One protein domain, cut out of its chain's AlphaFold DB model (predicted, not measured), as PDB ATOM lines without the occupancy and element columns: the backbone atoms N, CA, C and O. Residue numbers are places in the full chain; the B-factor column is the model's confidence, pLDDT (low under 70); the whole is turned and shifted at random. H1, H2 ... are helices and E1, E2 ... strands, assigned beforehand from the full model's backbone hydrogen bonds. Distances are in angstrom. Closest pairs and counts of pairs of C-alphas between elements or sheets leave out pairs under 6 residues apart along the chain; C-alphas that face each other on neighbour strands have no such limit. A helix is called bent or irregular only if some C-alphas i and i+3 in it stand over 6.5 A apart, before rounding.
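This is residues 95 to 218 of the 336 residues of an uncharacterized protein of viral metagenome (UniProt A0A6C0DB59). A strongly twisted sheet of six strands, built around the long bent strand E5, curls round helix H2, while helix H1 lies on the opposite face and packs on edge strand E6 with its residues 105 to 111. A stretch of 22 residues with no named element, 112 to 133, runs from H1 to H2, and its residues 130 to 131 pair with residues 165 to 166 of E2, antiparallel. The printed part has 124 residues, with two named helices and six named strands in the order H1 H2 E1 E2 E3 E4 E5 E6; the class is mixed, helices and strands. The sheet is branched, its neighbour pairs antiparallel. The whole is compact, with a radius of gyration of the C-alphas of 15.6 A, yet elongated, spanning 49 by 28 by 23 A.

H1, residues 99 to 111, begins at C-alpha 99 (12.355, -2.486, -98.963) and is 18.1 A long. H2, residues 134 to 148, measures 20.7 A. E1 is residues 155 to 160, E2 165 to 169, E3 172 to 175 and E4 178 to 184, the last 19.0 A long. E5, residues 189 to 202, measures 37.1 A and bends by 58 degrees at residue 192 (0.406, -9.278, -86.192). E6, residues 207 to 217, measures 29.4 A and ends at C-alpha 217 (-0.297, -8.833, -92.349).

E5 has three neighbours: E3 and E4 lie on one side of it, E6 on the other side. E4, E5 and E6 form a meander, each strand the antiparallel neighbour of the one before. N 180 and O 193 of the hairpin E4 and E5 are 2.9 A apart, N 200 and O 209 of the hairpin E5 and E6 2.9 A, and N 173 and O 199 of E3 and E5 2.8 A. E3 runs on into E4 at 75 degrees across two residues. Edge strand E2 forms a hairpin with E3, with N 167 and O 174 at 2.8 A; edge strand E1 pairs with E4, with N 156 and O 183 at 2.8 A. H2 is on the sheet; its closest C-alphas to E1 are Leu 148 and Phe 155, 6.6 A. H1 is on the opposite face; its closest C-alphas to E6 are Gln 110 and Ile 215, 6.4 A. In H1 and H2 every O i to N i+4 pair is within hydrogen-bond range.

The C-alphas farthest apart, Pro 95 and Leu 204, are 51.4 A apart. The printed part has no cut. The link H1 to H2 is long. Mean pLDDT of the printed part is 74.5; residues 110 to 127, 168 to 171, 186 and 200 to 215 are under 70.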
ATOM      1  N   PRO A  95      12.457   2.313 -90.796       78.88
ATOM      2  CA  PRO A  95      13.420   2.861 -91.757       78.88
ATOM      3  C   PRO A  95      14.713   2.036 -91.872       78.88
ATOM      4  O   PRO A  95      15.424   2.130 -92.867       78.88
ATOM      5  N   ASN A  96      15.011   1.203 -90.870       81.94
ATOM      6  CA  ASN A  96      16.202   0.352 -90.833       81.94
ATOM      7  C   ASN A  96      16.026  -0.991 -91.568       81.94
ATOM      8  O   ASN A  96      16.995  -1.735 -91.721       81.94
ATOM      9  N   VAL A  97      14.808  -1.339 -91.997       81.62
ATOM     10  CA  VAL A  97      14.535  -2.574 -92.742       81.62
ATOM     11  C   VAL A  97      14.476  -2.241 -94.227       81.62
ATOM     12  O   VAL A  97      13.724  -1.369 -94.647       81.62
ATOM     13  N   SER A  98      15.257  -2.948 -95.045       85.56
ATOM     14  CA  SER A  98      15.280  -2.683 -96.483       85.56
ATOM     15  C   SER A  98      13.957  -3.048 -97.163       85.56
ATOM     16  O   SER A  98      13.326  -4.062 -96.848       85.56
ATOM     17  N   GLU A  99      13.577  -2.266 -98.176       84.31
ATOM     18  CA  GLU A  99      12.355  -2.486 -98.963       84.31
ATOM     19  C   GLU A  99      12.303  -3.901 -99.555       84.31
ATOM     20  O   GLU A  99      11.262  -4.559 -99.543       84.31
ATOM     21  N   ASN A 100      13.449  -4.411-100.018       85.06
ATOM     22  CA  ASN A 100      13.569  -5.766-100.549       85.06
ATOM     23  C   ASN A 100      13.214  -6.833 -99.497       85.06
ATOM     24  O   ASN A 100      12.549  -7.819 -99.804       85.06
ATOM     25  N   LYS A 101      13.618  -6.635 -98.237       83.62
ATOM     26  CA  LYS A 101      13.315  -7.567 -97.142       83.62
ATOM     27  C   LYS A 101      11.823  -7.552 -96.796       83.62
ATOM     28  O   LYS A 101      11.239  -8.616 -96.617       83.62
ATOM     29  N   ILE A 102      11.192  -6.375 -96.801       82.19
ATOM     30  CA  ILE A 102       9.740  -6.220 -96.597       82.19
ATOM     31  C   ILE A 102       8.949  -6.873 -97.739       82.19
ATOM     32  O   ILE A 102       7.998  -7.611 -97.483       82.19
ATOM     33  N   LYS A 103       9.370  -6.671 -98.995       82.62
ATOM     34  CA  LYS A 103       8.784  -7.343-100.169       82.62
ATOM     35  C   LYS A 103       8.878  -8.861-100.053       82.62
ATOM     36  O   LYS A 103       7.877  -9.552-100.228       82.62
ATOM     37  N   LYS A 104      10.061  -9.383 -99.707       83.56
ATOM     38  CA  LYS A 104      10.270 -10.822 -99.489       83.56
ATOM     39  C   LYS A 104       9.358 -11.370 -98.395       83.56
ATOM     40  O   LYS A 104       8.748 -12.408 -98.612       83.56
ATOM     41  N   LEU A 105       9.212 -10.665 -97.271       81.81
ATOM     42  CA  LEU A 105       8.300 -11.061 -96.194       81.81
ATOM     43  C   LEU A 105       6.844 -11.107 -96.669       81.81
ATOM     44  O   LEU A 105       6.148 -12.089 -96.422       81.81
ATOM     45  N   TYR A 106       6.396 -10.061 -97.366       79.38
ATOM     46  CA  TYR A 106       5.040  -9.980 -97.896       79.38
ATOM     47  C   TYR A 106       4.730 -11.165 -98.820       79.38
ATOM     48  O   TYR A 106       3.745 -11.871 -98.610       79.38
ATOM     49  N   TYR A 107       5.598 -11.431 -99.799       77.12
ATOM     50  CA  TYR A 107       5.391 -12.540-100.730       77.12
ATOM     51  C   TYR A 107       5.553 -13.908-100.080       77.12
ATOM     52  O   TYR A 107       4.870 -14.841-100.493       77.12
ATOM     53  N   TYR A 108       6.439 -14.032 -99.090       78.06
ATOM     54  CA  TYR A 108       6.592 -15.261 -98.328       78.06
ATOM     55  C   TYR A 108       5.282 -15.616 -97.629       78.06
ATOM     56  O   TYR A 108       4.743 -16.694 -97.852       78.06
ATOM     57  N   ILE A 109       4.717 -14.671 -96.873       73.94
ATOM     58  CA  ILE A 109       3.460 -14.877 -96.151       73.94
ATOM     59  C   ILE A 109       2.307 -15.114 -97.126       73.94
ATOM     60  O   ILE A 109       1.568 -16.076 -96.961       73.94
ATOM     61  N   GLN A 110       2.192 -14.318 -98.190       69.44
ATOM     62  CA  GLN A 110       1.165 -14.537 -99.211       69.44
ATOM     63  C   GLN A 110       1.292 -15.916 -99.886       69.44
ATOM     64  O   GLN A 110       0.289 -16.522-100.252       69.44
ATOM     65  N   GLY A 111       2.516 -16.427-100.040       66.50
ATOM     66  CA  GLY A 111       2.795 -17.745-100.610       66.50
ATOM     67  C   GLY A 111       2.401 -18.926 -99.717       66.50
ATOM     68  O   GLY A 111       2.304 -20.040-100.223       66.50
ATOM     69  N   LEU A 112       2.141 -18.705 -98.422       66.62
ATOM     70  CA  LEU A 112       1.686 -19.751 -97.494       66.62
ATOM     71  C   LEU A 112       0.198 -20.095 -97.648       66.62
ATOM     72  O   LEU A 112      -0.259 -21.095 -97.089       66.62
ATOM     73  N   ILE A 113      -0.553 -19.293 -98.408       63.78
ATOM     74  CA  ILE A 113      -1.952 -19.573 -98.734       63.78
ATOM     75  C   ILE A 113      -1.994 -20.849 -99.577       63.78
ATOM     76  O   ILE A 113      -1.546 -20.878-100.725       63.78
ATOM     77  N   SER A 114      -2.540 -21.920 -99.004       52.09
ATOM     78  CA  SER A 114      -2.882 -23.114 -99.768       52.09
ATOM     79  C   SER A 114      -4.272 -22.900-100.334       52.09
ATOM     80  O   SER A 114      -5.258 -23.031 -99.620       52.09
ATOM     81  N   ILE A 115      -4.344 -22.560-101.620       46.06
ATOM     82  CA  ILE A 115      -5.618 -22.524-102.336       46.06
ATOM     83  C   ILE A 115      -6.023 -23.979-102.604       46.06
ATOM     84  O   ILE A 115      -5.862 -24.486-103.715       46.06
ATOM     85  N   ASP A 116      -6.535 -24.673-101.588       42.28
ATOM     86  CA  ASP A 116      -7.409 -25.810-101.852       42.28
ATOM     87  C   ASP A 116      -8.723 -25.220-102.357       42.28
ATOM     88  O   ASP A 116      -9.630 -24.886-101.605       42.28
ATOM     89  N   ILE A 117      -8.790 -25.051-103.681       39.22
ATOM     90  CA  ILE A 117      -9.894 -24.425-104.429       39.22
ATOM     91  C   ILE A 117     -11.221 -25.192-104.295       39.22
ATOM     92  O   ILE A 117     -12.210 -24.854-104.946       39.22
ATOM     93  N   ASP A 118     -11.268 -26.226-103.459       39.88
ATOM     94  CA  ASP A 118     -12.461 -27.009-103.199       39.88
ATOM     95  C   ASP A 118     -13.312 -26.376-102.084       39.88
ATOM     96  O   ASP A 118     -13.787 -27.044-101.171       39.88
ATOM     97  N   HIS A 119     -13.569 -25.066-102.208       42.66
ATOM     98  CA  HIS A 119     -14.589 -24.334-101.439       42.66
ATOM     99  C   HIS A 119     -16.023 -24.750-101.824       42.66
ATOM    100  O   HIS A 119     -16.995 -24.108-101.432       42.66
ATOM    101  N   THR A 120     -16.199 -25.815-102.612       38.53
ATOM    102  CA  THR A 120     -17.507 -26.263-103.114       38.53
ATOM    103  C   THR A 120     -18.402 -26.898-102.041       38.53
ATOM    104  O   THR A 120     -19.516 -27.324-102.345       38.53
ATOM    105  N   PHE A 121     -17.967 -26.903-100.778       39.34
ATOM    106  CA  PHE A 121     -18.683 -27.488 -99.649       39.34
ATOM    107  C   PHE A 121     -18.775 -26.529 -98.461       39.34
ATOM    108  O   PHE A 121     -18.340 -26.845 -97.362       39.34
ATOM    109  N   SER A 122     -19.402 -25.369 -98.654       43.97
ATOM    110  CA  SER A 122     -20.026 -24.667 -97.528       43.97
ATOM    111  C   SER A 122     -21.287 -25.435 -97.129       43.97
ATOM    112  O   SER A 122     -22.396 -25.128 -97.570       43.97
ATOM    113  N   THR A 123     -21.124 -26.511 -96.365       46.50
ATOM    114  CA  THR A 123     -22.235 -27.069 -95.596       46.50
ATOM    115  C   THR A 123     -22.622 -26.036 -94.536       46.50
ATOM    116  O   THR A 123     -21.730 -25.408 -93.968       46.50
ATOM    117  N   PRO A 124     -23.923 -25.793 -94.299       48.22
ATOM    118  CA  PRO A 124     -24.331 -24.898 -93.229       48.22
ATOM    119  C   PRO A 124     -23.754 -25.421 -91.914       48.22
ATOM    120  O   PRO A 124     -23.928 -26.595 -91.582       48.22
ATOM    121  N   SER A 125     -23.019 -24.554 -91.232       55.03
ATOM    122  CA  SER A 125     -22.475 -24.821 -89.908       55.03
ATOM    123  C   SER A 125     -23.552 -24.609 -88.853       55.03
ATOM    124  O   SER A 125     -24.516 -23.868 -89.075       55.03
ATOM    125  N   ASP A 126     -23.378 -25.234 -87.693       59.16
ATOM    126  CA  ASP A 126     -24.156 -24.870 -86.516       59.16
ATOM    127  C   ASP A 126     -23.923 -23.395 -86.182       59.16
ATOM    128  O   ASP A 126     -22.802 -22.904 -86.248       59.16
ATOM    129  N   ASN A 127     -24.969 -22.684 -85.763       63.28
ATOM    130  CA  ASN A 127     -24.848 -21.271 -85.379       63.28
ATOM    131  C   ASN A 127     -24.244 -21.080 -83.975       63.28
ATOM    132  O   ASN A 127     -24.131 -19.951 -83.501       63.28
ATOM    133  N   VAL A 128     -23.912 -22.172 -83.281       70.50
ATOM    134  CA  VAL A 128     -23.362 -22.138 -81.924       70.50
ATOM    135  C   VAL A 128     -21.834 -22.174 -82.011       70.50
ATOM    136  O   VAL A 128     -21.289 -23.165 -82.501       70.50
ATOM    137  N   PRO A 129     -21.134 -21.124 -81.547       79.31
ATOM    138  CA  PRO A 129     -19.682 -21.120 -81.514       79.31
ATOM    139  C   PRO A 129     -19.162 -22.003 -80.378       79.31
ATOM    140  O   PRO A 129     -19.681 -21.989 -79.262       79.31
ATOM    141  N   TYR A 130     -18.076 -22.707 -80.657       82.06
ATOM    142  CA  TYR A 130     -17.333 -23.527 -79.713       82.06
ATOM    143  C   TYR A 130     -15.929 -22.971 -79.493       82.06
ATOM    144  O   TYR A 130     -15.342 -22.313 -80.358       82.06
ATOM    145  N   ASP A 131     -15.384 -23.287 -78.323       88.00
ATOM    146  CA  ASP A 131     -14.013 -22.980 -77.943       88.00
ATOM    147  C   ASP A 131     -13.073 -24.137 -78.254       88.00
ATOM    148  O   ASP A 131     -13.371 -25.300 -77.974       88.00
ATOM    149  N   PHE A 132     -11.890 -23.816 -78.777       86.00
ATOM    150  CA  PHE A 132     -10.801 -24.785 -78.799       86.00
ATOM    151  C   PHE A 132     -10.276 -25.019 -77.384       86.00
ATOM    152  O   PHE A 132     -10.001 -24.075 -76.640       86.00
ATOM    153  N   ASN A 133     -10.072 -26.283 -77.029       86.94
ATOM    154  CA  ASN A 133      -9.359 -26.609 -75.799       86.94
ATOM    155  C   ASN A 133      -7.849 -26.317 -75.944       86.94
ATOM    156  O   ASN A 133      -7.344 -26.061 -77.042       86.94
ATOM    157  N   THR A 134      -7.111 -26.362 -74.836       89.12
ATOM    158  CA  THR A 134      -5.672 -26.048 -74.811       89.12
ATOM    159  C   THR A 134      -4.849 -26.927 -75.756       89.12
ATOM    160  O   THR A 134      -3.980 -26.426 -76.462       89.12
ATOM    161  N   GLU A 135      -5.133 -28.229 -75.823       86.25
ATOM    162  CA  GLU A 135      -4.408 -29.153 -76.701       86.25
ATOM    163  C   GLU A 135      -4.624 -28.815 -78.184       86.25
ATOM    164  O   GLU A 135      -3.679 -28.784 -78.975       86.25
ATOM    165  N   GLN A 136      -5.858 -28.479 -78.557       84.50
ATOM    166  CA  GLN A 136      -6.206 -28.063 -79.910       84.50
ATOM    167  C   GLN A 136      -5.570 -26.717 -80.272       84.50
ATOM    168  O   GLN A 136      -5.038 -26.583 -81.374       84.50
ATOM    169  N   LYS A 137      -5.560 -25.744 -79.349       87.50
ATOM    170  CA  LYS A 137      -4.853 -24.465 -79.536       87.50
ATOM    171  C   LYS A 137      -3.358 -24.695 -79.780       87.50
ATOM    172  O   LYS A 137      -2.825 -24.180 -80.760       87.50
ATOM    173  N   ASN A 138      -2.723 -25.561 -78.987       86.06
ATOM    174  CA  ASN A 138      -1.314 -25.937 -79.160       86.06
ATOM    175  C   ASN A 138      -1.060 -26.643 -80.505       86.06
ATOM    176  O   ASN A 138      -0.036 -26.417 -81.153       86.06
ATOM    177  N   LYS A 139      -1.990 -27.496 -80.959       84.06
ATOM    178  CA  LYS A 139      -1.913 -28.161 -82.272       84.06
ATOM    179  C   LYS A 139      -1.987 -27.139 -83.411       84.06
ATOM    180  O   LYS A 139      -1.175 -27.213 -84.333       84.06
ATOM    181  N   ILE A 140      -2.911 -26.176 -83.335       85.19
ATOM    182  CA  ILE A 140      -3.047 -25.083 -84.312       85.19
ATOM    183  C   ILE A 140      -1.769 -24.244 -84.346       85.19
ATOM    184  O   ILE A 140      -1.196 -24.063 -85.420       85.19
ATOM    185  N   GLU A 141      -1.285 -23.797 -83.187       88.44
ATOM    186  CA  GLU A 141      -0.035 -23.046 -83.057       88.44
ATOM    187  C   GLU A 141       1.132 -23.788 -83.711       88.44
ATOM    188  O   GLU A 141       1.809 -23.239 -84.581       88.44
ATOM    189  N   LYS A 142       1.345 -25.059 -83.352       85.19
ATOM    190  CA  LYS A 142       2.449 -25.863 -83.884       85.19
ATOM    191  C   LYS A 142       2.370 -25.997 -85.403       85.19
ATOM    192  O   LYS A 142       3.393 -25.903 -86.077       85.19
ATOM    193  N   ILE A 143       1.175 -26.205 -85.958       81.62
ATOM    194  CA  ILE A 143       0.980 -26.293 -87.411       81.62
ATOM    195  C   ILE A 143       1.282 -24.950 -88.080       81.62
ATOM    196  O   ILE A 143       2.000 -24.923 -89.082       81.62
ATOM    197  N   LEU A 144       0.765 -23.845 -87.539       84.75
ATOM    198  CA  LEU A 144       0.991 -22.507 -88.083       84.75
ATOM    199  C   LEU A 144       2.470 -22.124 -88.017       84.75
ATOM    200  O   LEU A 144       3.026 -21.706 -89.030       84.75
ATOM    201  N   LEU A 145       3.133 -22.341 -86.879       87.62
ATOM    202  CA  LEU A 145       4.569 -22.119 -86.729       87.62
ATOM    203  C   LEU A 145       5.383 -23.008 -87.666       87.62
ATOM    204  O   LEU A 145       6.303 -22.510 -88.301       87.62
ATOM    205  N   ASN A 146       5.045 -24.290 -87.813       82.88
ATOM    206  CA  ASN A 146       5.736 -25.172 -88.757       82.88
ATOM    207  C   ASN A 146       5.582 -24.695 -90.207       82.88
ATOM    208  O   ASN A 146       6.547 -24.744 -90.965       82.88
ATOM    209  N   LYS A 147       4.395 -24.213 -90.599       78.06
ATOM    210  CA  LYS A 147       4.167 -23.639 -91.936       78.06
ATOM    211  C   LYS A 147       4.939 -22.329 -92.126       78.06
ATOM    212  O   LYS A 147       5.568 -22.155 -93.162       78.06
ATOM    213  N   LEU A 148       4.930 -21.449 -91.125       81.94
ATOM    214  CA  LEU A 148       5.663 -20.179 -91.128       81.94
ATOM    215  C   LEU A 148       7.188 -20.366 -91.119       81.94
ATOM    216  O   LEU A 148       7.899 -19.554 -91.694       81.94
ATOM    217  N   ASN A 149       7.693 -21.416 -90.472       85.31
ATOM    218  CA  ASN A 149       9.124 -21.700 -90.311       85.31
ATOM    219  C   ASN A 149       9.688 -22.648 -91.365       85.31
ATOM    220  O   ASN A 149      10.807 -23.139 -91.211       85.31
ATOM    221  N   LYS A 150       8.922 -22.950 -92.414       72.75
ATOM    222  CA  LYS A 150       9.349 -23.927 -93.413       72.75
ATOM    223  C   LYS A 150      10.564 -23.449 -94.218       72.75
ATOM    224  O   LYS A 150      11.321 -24.291 -94.686       72.75
ATOM    225  N   ASP A 151      10.776 -22.130 -94.336       70.56
ATOM    226  CA  ASP A 151      11.788 -21.568 -95.239       70.56
ATOM    227  C   ASP A 151      12.493 -20.292 -94.699       70.56
ATOM    228  O   ASP A 151      13.168 -20.304 -93.674       70.56
ATOM    229  N   MET A 152      12.389 -19.182 -95.443       76.44
ATOM    230  CA  MET A 152      13.250 -17.993 -95.435       76.44
ATOM    231  C   MET A 152      13.242 -17.177 -94.134       76.44
ATOM    232  O   MET A 152      14.176 -16.413 -93.891       76.44
ATOM    233  N   PHE A 153      12.203 -17.303 -93.312       84.12
ATOM    234  CA  PHE A 153      12.028 -16.518 -92.095       84.12
ATOM    235  C   PHE A 153      11.833 -17.439 -90.894       84.12
ATOM    236  O   PHE A 153      11.192 -18.480 -90.993       84.12
ATOM    237  N   LYS A 154      12.366 -17.019 -89.742       88.38
ATOM    238  CA  LYS A 154      12.178 -17.716 -88.469       88.38
ATOM    239  C   LYS A 154      11.229 -16.928 -87.571       88.38
ATOM    240  O   LYS A 154      11.566 -15.827 -87.136       88.38
ATOM    241  N   PHE A 155      10.089 -17.528 -87.276       89.25
ATOM    242  CA  PHE A 155       9.017 -17.062 -86.414       89.25
ATOM    243  C   PHE A 155       9.007 -17.830 -85.085       89.25
ATOM    244  O   PHE A 155       9.121 -19.057 -85.057       89.25
ATOM    245  N   THR A 156       8.873 -17.099 -83.984       90.31
ATOM    246  CA  THR A 156       8.792 -17.594 -82.602       90.31
ATOM    247  C   THR A 156       7.673 -16.870 -81.852       90.31
ATOM    248  O   THR A 156       6.994 -16.024 -82.430       90.31
ATOM    249  N   ASP A 157       7.467 -17.205 -80.577       90.31
ATOM    250  CA  ASP A 157       6.607 -16.451 -79.648       90.31
ATOM    251  C   ASP A 157       5.171 -16.239 -80.162       90.31
ATOM    252  O   ASP A 157       4.636 -15.126 -80.153       90.31
ATOM    253  N   PHE A 158       4.562 -17.322 -80.654       92.44
ATOM    254  CA  PHE A 158       3.190 -17.318 -81.148       92.44
ATOM    255  C   PHE A 158       2.215 -17.043 -80.006       92.44
ATOM    256  O   PHE A 158       2.250 -17.710 -78.979       92.44
ATOM    257  N   ASN A 159       1.321 -16.075 -80.193       91.56
ATOM    258  CA  ASN A 159       0.292 -15.740 -79.216       91.56
ATOM    259  C   ASN A 159      -0.995 -15.314 -79.921       91.56
ATOM    260  O   ASN A 159      -0.986 -14.358 -80.696       91.56
ATOM    261  N   PHE A 160      -2.114 -15.975 -79.633       90.88
ATOM    262  CA  PHE A 160      -3.424 -15.523 -80.107       90.88
ATOM    263  C   PHE A 160      -3.762 -14.146 -79.506       90.88
ATOM    264  O   PHE A 160      -3.554 -13.925 -78.315       90.88
ATOM    265  N   GLU A 161      -4.269 -13.206 -80.314       88.69
ATOM    266  CA  GLU A 161      -4.775 -11.922 -79.786       88.69
ATOM    267  C   GLU A 161      -6.148 -12.102 -79.132       88.69
ATOM    268  O   GLU A 161      -6.473 -11.431 -78.155       88.69
ATOM    269  N   SER A 162      -6.938 -13.030 -79.665       86.44
ATOM    270  CA  SER A 162      -8.226 -13.449 -79.132       86.44
ATOM    271  C   SER A 162      -8.367 -14.956 -79.273       86.44
ATOM    272  O   SER A 162      -7.853 -15.537 -80.232       86.44
ATOM    273  N   ASP A 163      -9.102 -15.579 -78.356       86.50
ATOM    274  CA  ASP A 163      -9.358 -17.012 -78.424       86.50
ATOM    275  C   ASP A 163     -10.078 -17.382 -79.733       86.50
ATOM    276  O   ASP A 163     -11.137 -16.815 -80.022       86.50
ATOM    277  N   PRO A 164      -9.521 -18.308 -80.538       87.38
ATOM    278  CA  PRO A 164     -10.159 -18.727 -81.775       87.38
ATOM    279  C   PRO A 164     -11.464 -19.469 -81.473       87.38
ATOM    280  O   PRO A 164     -11.525 -20.295 -80.557       87.38
ATOM    281  N   LYS A 165     -12.493 -19.193 -82.274       86.88
ATOM    282  CA  LYS A 165     -13.804 -19.848 -82.210       86.88
ATOM    283  C   LYS A 165     -14.010 -20.722 -83.437       86.88
ATOM    284  O   LYS A 165     -13.461 -20.441 -84.500       86.88
ATOM    285  N   TYR A 166     -14.795 -21.781 -83.295       85.25
ATOM    286  CA  TYR A 166     -15.188 -22.607 -84.430       85.25
ATOM    287  C   TYR A 166     -16.646 -23.037 -84.348       85.25
ATOM    288  O   TYR A 166     -17.242 -23.064 -83.275       85.25
ATOM    289  N   TYR A 167     -17.188 -23.444 -85.485       79.56
ATOM    290  CA  TYR A 167     -18.520 -24.000 -85.634       79.56
ATOM    291  C   TYR A 167     -18.409 -25.413 -86.181       79.56
ATOM    292  O   TYR A 167     -17.536 -25.718 -87.003       79.56
ATOM    293  N   LEU A 168     -19.279 -26.293 -85.699       68.81
ATOM    294  CA  LEU A 168     -19.341 -27.659 -86.190       68.81
ATOM    295  C   LEU A 168     -20.059 -27.700 -87.536       68.81
ATOM    296  O   LEU A 168     -21.076 -27.045 -87.758       68.81
ATOM    297  N   ASN A 169     -19.489 -28.488 -88.435       65.12
ATOM    298  CA  ASN A 169     -19.973 -28.758 -89.774       65.12
ATOM    299  C   ASN A 169     -19.848 -30.279 -89.998       65.12
ATOM    300  O   ASN A 169     -18.949 -30.931 -89.471       65.12
ATOM    301  N   PHE A 170     -20.722 -30.857 -90.822       61.47
ATOM    302  CA  PHE A 170     -20.613 -32.246 -91.282       61.47
ATOM    303  C   PHE A 170     -19.214 -32.649 -91.800       61.47
ATOM    304  O   PHE A 170     -18.798 -33.790 -91.630       61.47
ATOM    305  N   SER A 171     -18.477 -31.736 -92.439       60.47
ATOM    306  CA  SER A 171     -17.144 -31.984 -92.999       60.47
ATOM    307  C   SER A 171     -15.978 -31.583 -92.087       60.47
ATOM    308  O   SER A 171     -14.832 -31.663 -92.531       60.47
ATOM    309  N   GLY A 172     -16.228 -31.128 -90.855       72.81
ATOM    310  CA  GLY A 172     -15.179 -30.701 -89.923       72.81
ATOM    311  C   GLY A 172     -15.560 -29.480 -89.084       72.81
ATOM    312  O   GLY A 172     -16.697 -29.345 -88.639       72.81
ATOM    313  N   LYS A 173     -14.595 -28.590 -88.843       75.56
ATOM    314  CA  LYS A 173     -14.785 -27.355 -88.075       75.56
ATOM    315  C   LYS A 173     -14.534 -26.148 -88.970       75.56
ATOM    316  O   LYS A 173     -13.408 -25.947 -89.419       75.56
ATOM    317  N   GLN A 174     -15.560 -25.321 -89.147       76.06
ATOM    318  CA  GLN A 174     -15.388 -23.997 -89.735       76.06
ATOM    319  C   GLN A 174     -14.854 -23.066 -88.650       76.06
ATOM    320  O   GLN A 174     -15.497 -22.900 -87.616       76.06
ATOM    321  N   VAL A 175     -13.684 -22.474 -88.857       79.56
ATOM    322  CA  VAL A 175     -13.046 -21.616 -87.853       79.56
ATOM    323  C   VAL A 175     -13.356 -20.160 -88.170       79.56
ATOM    324  O   VAL A 175     -13.247 -19.746 -89.323       79.56
ATOM    325  N   ASP A 176     -13.747 -19.379 -87.162       79.12
ATOM    326  CA  ASP A 176     -13.856 -17.931 -87.334       79.12
ATOM    327  C   ASP A 176     -12.470 -17.363 -87.647       79.12
ATOM    328  O   ASP A 176     -11.494 -17.742 -86.987       79.12
ATOM    329  N   PRO A 177     -12.349 -16.432 -88.607       81.56
ATOM    330  CA  PRO A 177     -11.078 -15.779 -88.848       81.56
ATOM    331  C   PRO A 177     -10.560 -15.117 -87.575       81.56
ATOM    332  O   PRO A 177     -11.299 -14.441 -86.857       81.56
ATOM    333  N   PHE A 178      -9.272 -15.290 -87.299       86.25
ATOM    334  CA  PHE A 178      -8.672 -14.790 -86.069       86.25
ATOM    335  C   PHE A 178      -7.319 -14.136 -86.309       86.25
ATOM    336  O   PHE A 178      -6.726 -14.206 -87.390       86.25
ATOM    337  N   VAL A 179      -6.833 -13.463 -85.269       89.44
ATOM    338  CA  VAL A 179      -5.562 -12.747 -85.287       89.44
ATOM    339  C   VAL A 179      -4.620 -13.346 -84.256       89.44
ATOM    340  O   VAL A 179      -5.007 -13.635 -83.122       89.44
ATOM    341  N   PHE A 180      -3.363 -13.511 -84.646       90.38
ATOM    342  CA  PHE A 180      -2.291 -13.913 -83.750       90.38
ATOM    343  C   PHE A 180      -1.053 -13.044 -83.961       90.38
ATOM    344  O   PHE A 180      -0.877 -12.394 -84.995       90.38
ATOM    345  N   ASN A 181      -0.184 -13.037 -82.962       90.81
ATOM    346  CA  ASN A 181       1.095 -12.358 -82.970       90.81
ATOM    347  C   ASN A 181       2.227 -13.388 -83.025       90.81
ATOM    348  O   ASN A 181       2.139 -14.423 -82.374       90.81
ATOM    349  N   VAL A 182       3.283 -13.106 -83.788       90.06
ATOM    350  CA  VAL A 182       4.499 -13.935 -83.893       90.06
ATOM    351  C   VAL A 182       5.740 -13.058 -83.994       90.06
ATOM    352  O   VAL A 182       5.737 -12.057 -84.701       90.06
ATOM    353  N   MET A 183       6.826 -13.431 -83.328       87.81
ATOM    354  CA  MET A 183       8.118 -12.749 -83.391       87.81
ATOM    355  C   MET A 183       8.956 -13.250 -84.565       87.81
ATOM    356  O   MET A 183       9.282 -14.427 -84.633       87.81
ATOM    357  N   CYS A 184       9.355 -12.374 -85.486       86.62
ATOM    358  CA  CYS A 184      10.244 -12.720 -86.593       86.62
ATOM    359  C   CYS A 184      11.701 -12.336 -86.274       86.62
ATOM    360  O   CYS A 184      12.038 -11.153 -86.180       86.62
ATOM    361  N   ASN A 185      12.592 -13.332 -86.191       74.00
ATOM    362  CA  ASN A 185      14.003 -13.217 -85.766       74.00
ATOM    363  C   ASN A 185      14.937 -12.491 -86.757       74.00
ATOM    364  O   ASN A 185      16.156 -12.589 -86.659       74.00
ATOM    365  N   SER A 186      14.385 -11.758 -87.719       64.75
ATOM    366  CA  SER A 186      15.130 -11.150 -88.827       64.75
ATOM    367  C   SER A 186      15.192  -9.625 -88.706       64.75
ATOM    368  O   SER A 186      15.059  -8.944 -89.717       64.75
ATOM    369  N   ASP A 187      15.273  -9.063 -87.499       70.31
ATOM    370  CA  ASP A 187      15.145  -7.611 -87.229       70.31
ATOM    371  C   ASP A 187      13.792  -6.997 -87.639       70.31
ATOM    372  O   ASP A 187      13.589  -5.794 -87.525       70.31
ATOM    373  N   ILE A 188      12.860  -7.825 -88.122       75.75
ATOM    374  CA  ILE A 188      11.487  -7.440 -88.461       75.75
ATOM    375  C   ILE A 188      10.689  -7.222 -87.171       75.75
ATOM    376  O   ILE A 188       9.871  -6.310 -87.096       75.75
ATOM    377  N   GLY A 189      10.975  -8.032 -86.145       81.69
ATOM    378  CA  GLY A 189      10.315  -7.966 -84.852       81.69
ATOM    379  C   GLY A 189       9.006  -8.746 -84.830       81.69
ATOM    380  O   GLY A 189       8.756  -9.622 -85.658       81.69
ATOM    381  N   LEU A 190       8.187  -8.439 -83.833       84.56
ATOM    382  CA  LEU A 190       6.834  -8.952 -83.697       84.56
ATOM    383  C   LEU A 190       6.024  -8.649 -84.986       84.56
ATOM    384  O   LEU A 190       6.220  -7.652 -85.680       84.56
ATOM    385  N   LEU A 191       5.079  -9.507 -85.317       84.44
ATOM    386  CA  LEU A 191       4.187  -9.365 -86.451       84.44
ATOM    387  C   LEU A 191       2.803  -9.773 -86.004       84.44
ATOM    388  O   LEU A 191       2.634 -10.794 -85.347       84.44
ATOM    389  N   ARG A 192       1.816  -8.984 -86.409       87.06
ATOM    390  CA  ARG A 192       0.406  -9.278 -86.192       87.06
ATOM    391  C   ARG A 192      -0.195  -9.812 -87.481       87.06
ATOM    392  O   ARG A 192      -0.134  -9.138 -88.514       87.06
ATOM    393  N   VAL A 193      -0.743 -11.013 -87.425       83.81
ATOM    394  CA  VAL A 193      -1.158 -11.800 -88.583       83.81
ATOM    395  C   VAL A 193      -2.631 -12.151 -88.441       83.81
ATOM    396  O   VAL A 193      -3.037 -12.762 -87.459       83.81
ATOM    397  N   TYR A 194      -3.423 -11.756 -89.431       85.44
ATOM    398  CA  TYR A 194      -4.778 -12.250 -89.637       85.44
ATOM    399  C   TYR A 194      -4.719 -13.553 -90.418       85.44
ATOM    400  O   TYR A 194      -3.986 -13.644 -91.410       85.44
ATOM    401  N   VAL A 195      -5.509 -14.531 -89.997       83.31
ATOM    402  CA  VAL A 195      -5.611 -15.813 -90.675       83.31
ATOM    403  C   VAL A 195      -7.065 -16.267 -90.753       83.31
ATOM    404  O   VAL A 195      -7.812 -16.193 -89.779       83.31
ATOM    405  N   ASP A 196      -7.446 -16.733 -91.936       78.56
ATOM    406  CA  ASP A 196      -8.691 -17.447 -92.200       78.56
ATOM    407  C   ASP A 196      -8.340 -18.920 -92.439       78.56
ATOM    408  O   ASP A 196      -7.465 -19.246 -93.255       78.56
ATOM    409  N   LEU A 197      -8.979 -19.798 -91.671       76.50
ATOM    410  CA  LEU A 197      -8.633 -21.205 -91.545       76.50
ATOM    411  C   LEU A 197      -9.873 -22.077 -91.660       76.50
ATOM    412  O   LEU A 197     -10.937 -21.746 -91.147       76.50
ATOM    413  N   ASP A 198      -9.691 -23.249 -92.251       71.38
ATOM    414  CA  ASP A 198     -10.688 -24.313 -92.240       71.38
ATOM    415  C   ASP A 198     -10.049 -25.616 -91.747       71.38
ATOM    416  O   ASP A 198      -8.912 -25.941 -92.109       71.38
ATOM    417  N   ILE A 199     -10.761 -26.355 -90.893       72.12
ATOM    418  CA  ILE A 199     -10.322 -27.663 -90.401       72.12
ATOM    419  C   ILE A 199     -11.254 -28.706 -90.994       72.12
ATOM    420  O   ILE A 199     -12.412 -28.834 -90.599       72.12
ATOM    421  N   ARG A 200     -10.734 -29.488 -91.933       68.62
ATOM    422  CA  ARG A 200     -11.500 -30.512 -92.641       68.62
ATOM    423  C   ARG A 200     -11.199 -31.883 -92.076       68.62
ATOM    424  O   ARG A 200     -10.035 -32.233 -91.922       68.62
ATOM    425  N   ASN A 201     -12.235 -32.684 -91.877       60.97
ATOM    426  CA  ASN A 201     -12.095 -34.099 -91.570       60.97
ATOM    427  C   ASN A 201     -12.341 -34.878 -92.855       60.97
ATOM    428  O   ASN A 201     -13.461 -34.908 -93.370       60.97
ATOM    429  N   ASP A 202     -11.292 -35.483 -93.404       54.53
ATOM    430  CA  ASP A 202     -11.471 -36.381 -94.537       54.53
ATOM    431  C   ASP A 202     -12.030 -37.710 -94.029       54.53
ATOM    432  O   ASP A 202     -11.324 -38.507 -93.404       54.53
ATOM    433  N   VAL A 203     -13.316 -37.920 -94.306       46.88
ATOM    434  CA  VAL A 203     -14.094 -39.104 -93.914       46.88
ATOM    435  C   VAL A 203     -13.434 -40.393 -94.410       46.88
ATOM    436  O   VAL A 203     -13.544 -41.427 -93.762       46.88
ATOM    437  N   LEU A 204     -12.714 -40.347 -95.537       41.97
ATOM    438  CA  LEU A 204     -12.069 -41.532 -96.110       41.97
ATOM    439  C   LEU A 204     -10.766 -41.914 -95.404       41.97
ATOM    440  O   LEU A 204     -10.320 -43.051 -95.532       41.97
ATOM    441  N   GLN A 205     -10.135 -40.977 -94.695       49.25
ATOM    442  CA  GLN A 205      -8.806 -41.181 -94.117       49.25
ATOM    443  C   GLN A 205      -8.763 -41.000 -92.597       49.25
ATOM    444  O   GLN A 205      -7.692 -41.174 -92.023       49.25
ATOM    445  N   ASN A 206      -9.884 -40.646 -91.951       52.56
ATOM    446  CA  ASN A 206      -9.945 -40.270 -90.532       52.56
ATOM    447  C   ASN A 206      -8.839 -39.270 -90.147       52.56
ATOM    448  O   ASN A 206      -8.214 -39.371 -89.091       52.56
ATOM    449  N   LYS A 207      -8.566 -38.307 -91.036       55.31
ATOM    450  CA  LYS A 207      -7.515 -37.298 -90.860       55.31
ATOM    451  C   LYS A 207      -8.114 -35.903 -90.848       55.31
ATOM    452  O   LYS A 207      -8.883 -35.545 -91.739       55.31
ATOM    453  N   GLU A 208      -7.715 -35.122 -89.848       58.94
ATOM    454  CA  GLU A 208      -7.999 -33.690 -89.793       58.94
ATOM    455  C   GLU A 208      -6.906 -32.919 -90.546       58.94
ATOM    456  O   GLU A 208      -5.714 -33.056 -90.250       58.94
ATOM    457  N   TYR A 209      -7.307 -32.073 -91.486       67.12
ATOM    458  CA  TYR A 209      -6.435 -31.216 -92.276       67.12
ATOM    459  C   TYR A 209      -6.724 -29.752 -91.975       67.12
ATOM    460  O   TYR A 209      -7.877 -29.331 -91.981       67.12
ATOM    461  N   LEU A 210      -5.667 -28.971 -91.755       68.81
ATOM    462  CA  LEU A 210      -5.753 -27.521 -91.597       68.81
ATOM    463  C   LEU A 210      -5.425 -26.836 -92.929       68.81
ATOM    464  O   LEU A 210      -4.273 -26.847 -93.398       68.81
ATOM    465  N   VAL A 211      -6.448 -26.216 -93.512       68.56
ATOM    466  CA  VAL A 211      -6.386 -25.437 -94.749       68.56
ATOM    467  C   VAL A 211      -6.294 -23.956 -94.385       68.56
ATOM    468  O   VAL A 211      -7.041 -23.471 -93.540       68.56
ATOM    469  N   ILE A 212      -5.336 -23.244 -94.986       68.62
ATOM    470  CA  ILE A 212      -5.185 -21.791 -94.812       68.62
ATOM    471  C   ILE A 212      -5.808 -21.120 -96.025       68.62
ATOM    472  O   ILE A 212      -5.202 -21.131 -97.098       68.62
ATOM    473  N   ASN A 213      -6.986 -20.536 -95.827       64.88
ATOM    474  CA  ASN A 213      -7.742 -19.850 -96.872       64.88
ATOM    475  C   ASN A 213      -7.140 -18.477 -97.164       64.88
ATOM    476  O   ASN A 213      -7.012 -18.069 -98.317       64.88
ATOM    477  N   GLU A 214      -6.736 -17.766 -96.113       68.25
ATOM    478  CA  GLU A 214      -6.149 -16.441 -96.233       68.25
ATOM    479  C   GLU A 214      -5.153 -16.182 -95.104       68.25
ATOM    480  O   GLU A 214      -5.376 -16.554 -93.955       68.25
ATOM    481  N   ILE A 215      -4.054 -15.503 -95.428       69.81
ATOM    482  CA  ILE A 215      -3.139 -14.952 -94.432       69.81
ATOM    483  C   ILE A 215      -2.782 -13.515 -94.817       69.81
ATOM    484  O   ILE A 215      -2.400 -13.225 -95.954       69.81
ATOM    485  N   LYS A 216      -2.950 -12.589 -93.874       72.25
ATOM    486  CA  LYS A 216      -2.732 -11.154 -94.082       72.25
ATOM    487  C   LYS A 216      -1.930 -10.561 -92.938       72.25
ATOM    488  O   LYS A 216      -2.196 -10.792 -91.765       72.25
ATOM    489  N   LEU A 217      -0.983  -9.706 -93.293       76.81
ATOM    490  CA  LEU A 217      -0.297  -8.833 -92.349       76.81
ATOM    491  C   LEU A 217      -1.160  -7.579 -92.105       76.81
ATOM    492  O   LEU A 217      -1.460  -6.857 -93.055       76.81
ATOM    493  N   LEU A 218      -1.555  -7.328 -90.852       76.25
ATOM    494  CA  LEU A 218      -2.419  -6.212 -90.438       76.25
ATOM    495  C   LEU A 218      -1.665  -4.900 -90.155       76.25
ATOM    496  O   LEU A 218      -0.889  -4.813 -89.212       76.25
TER     497      LEU A 218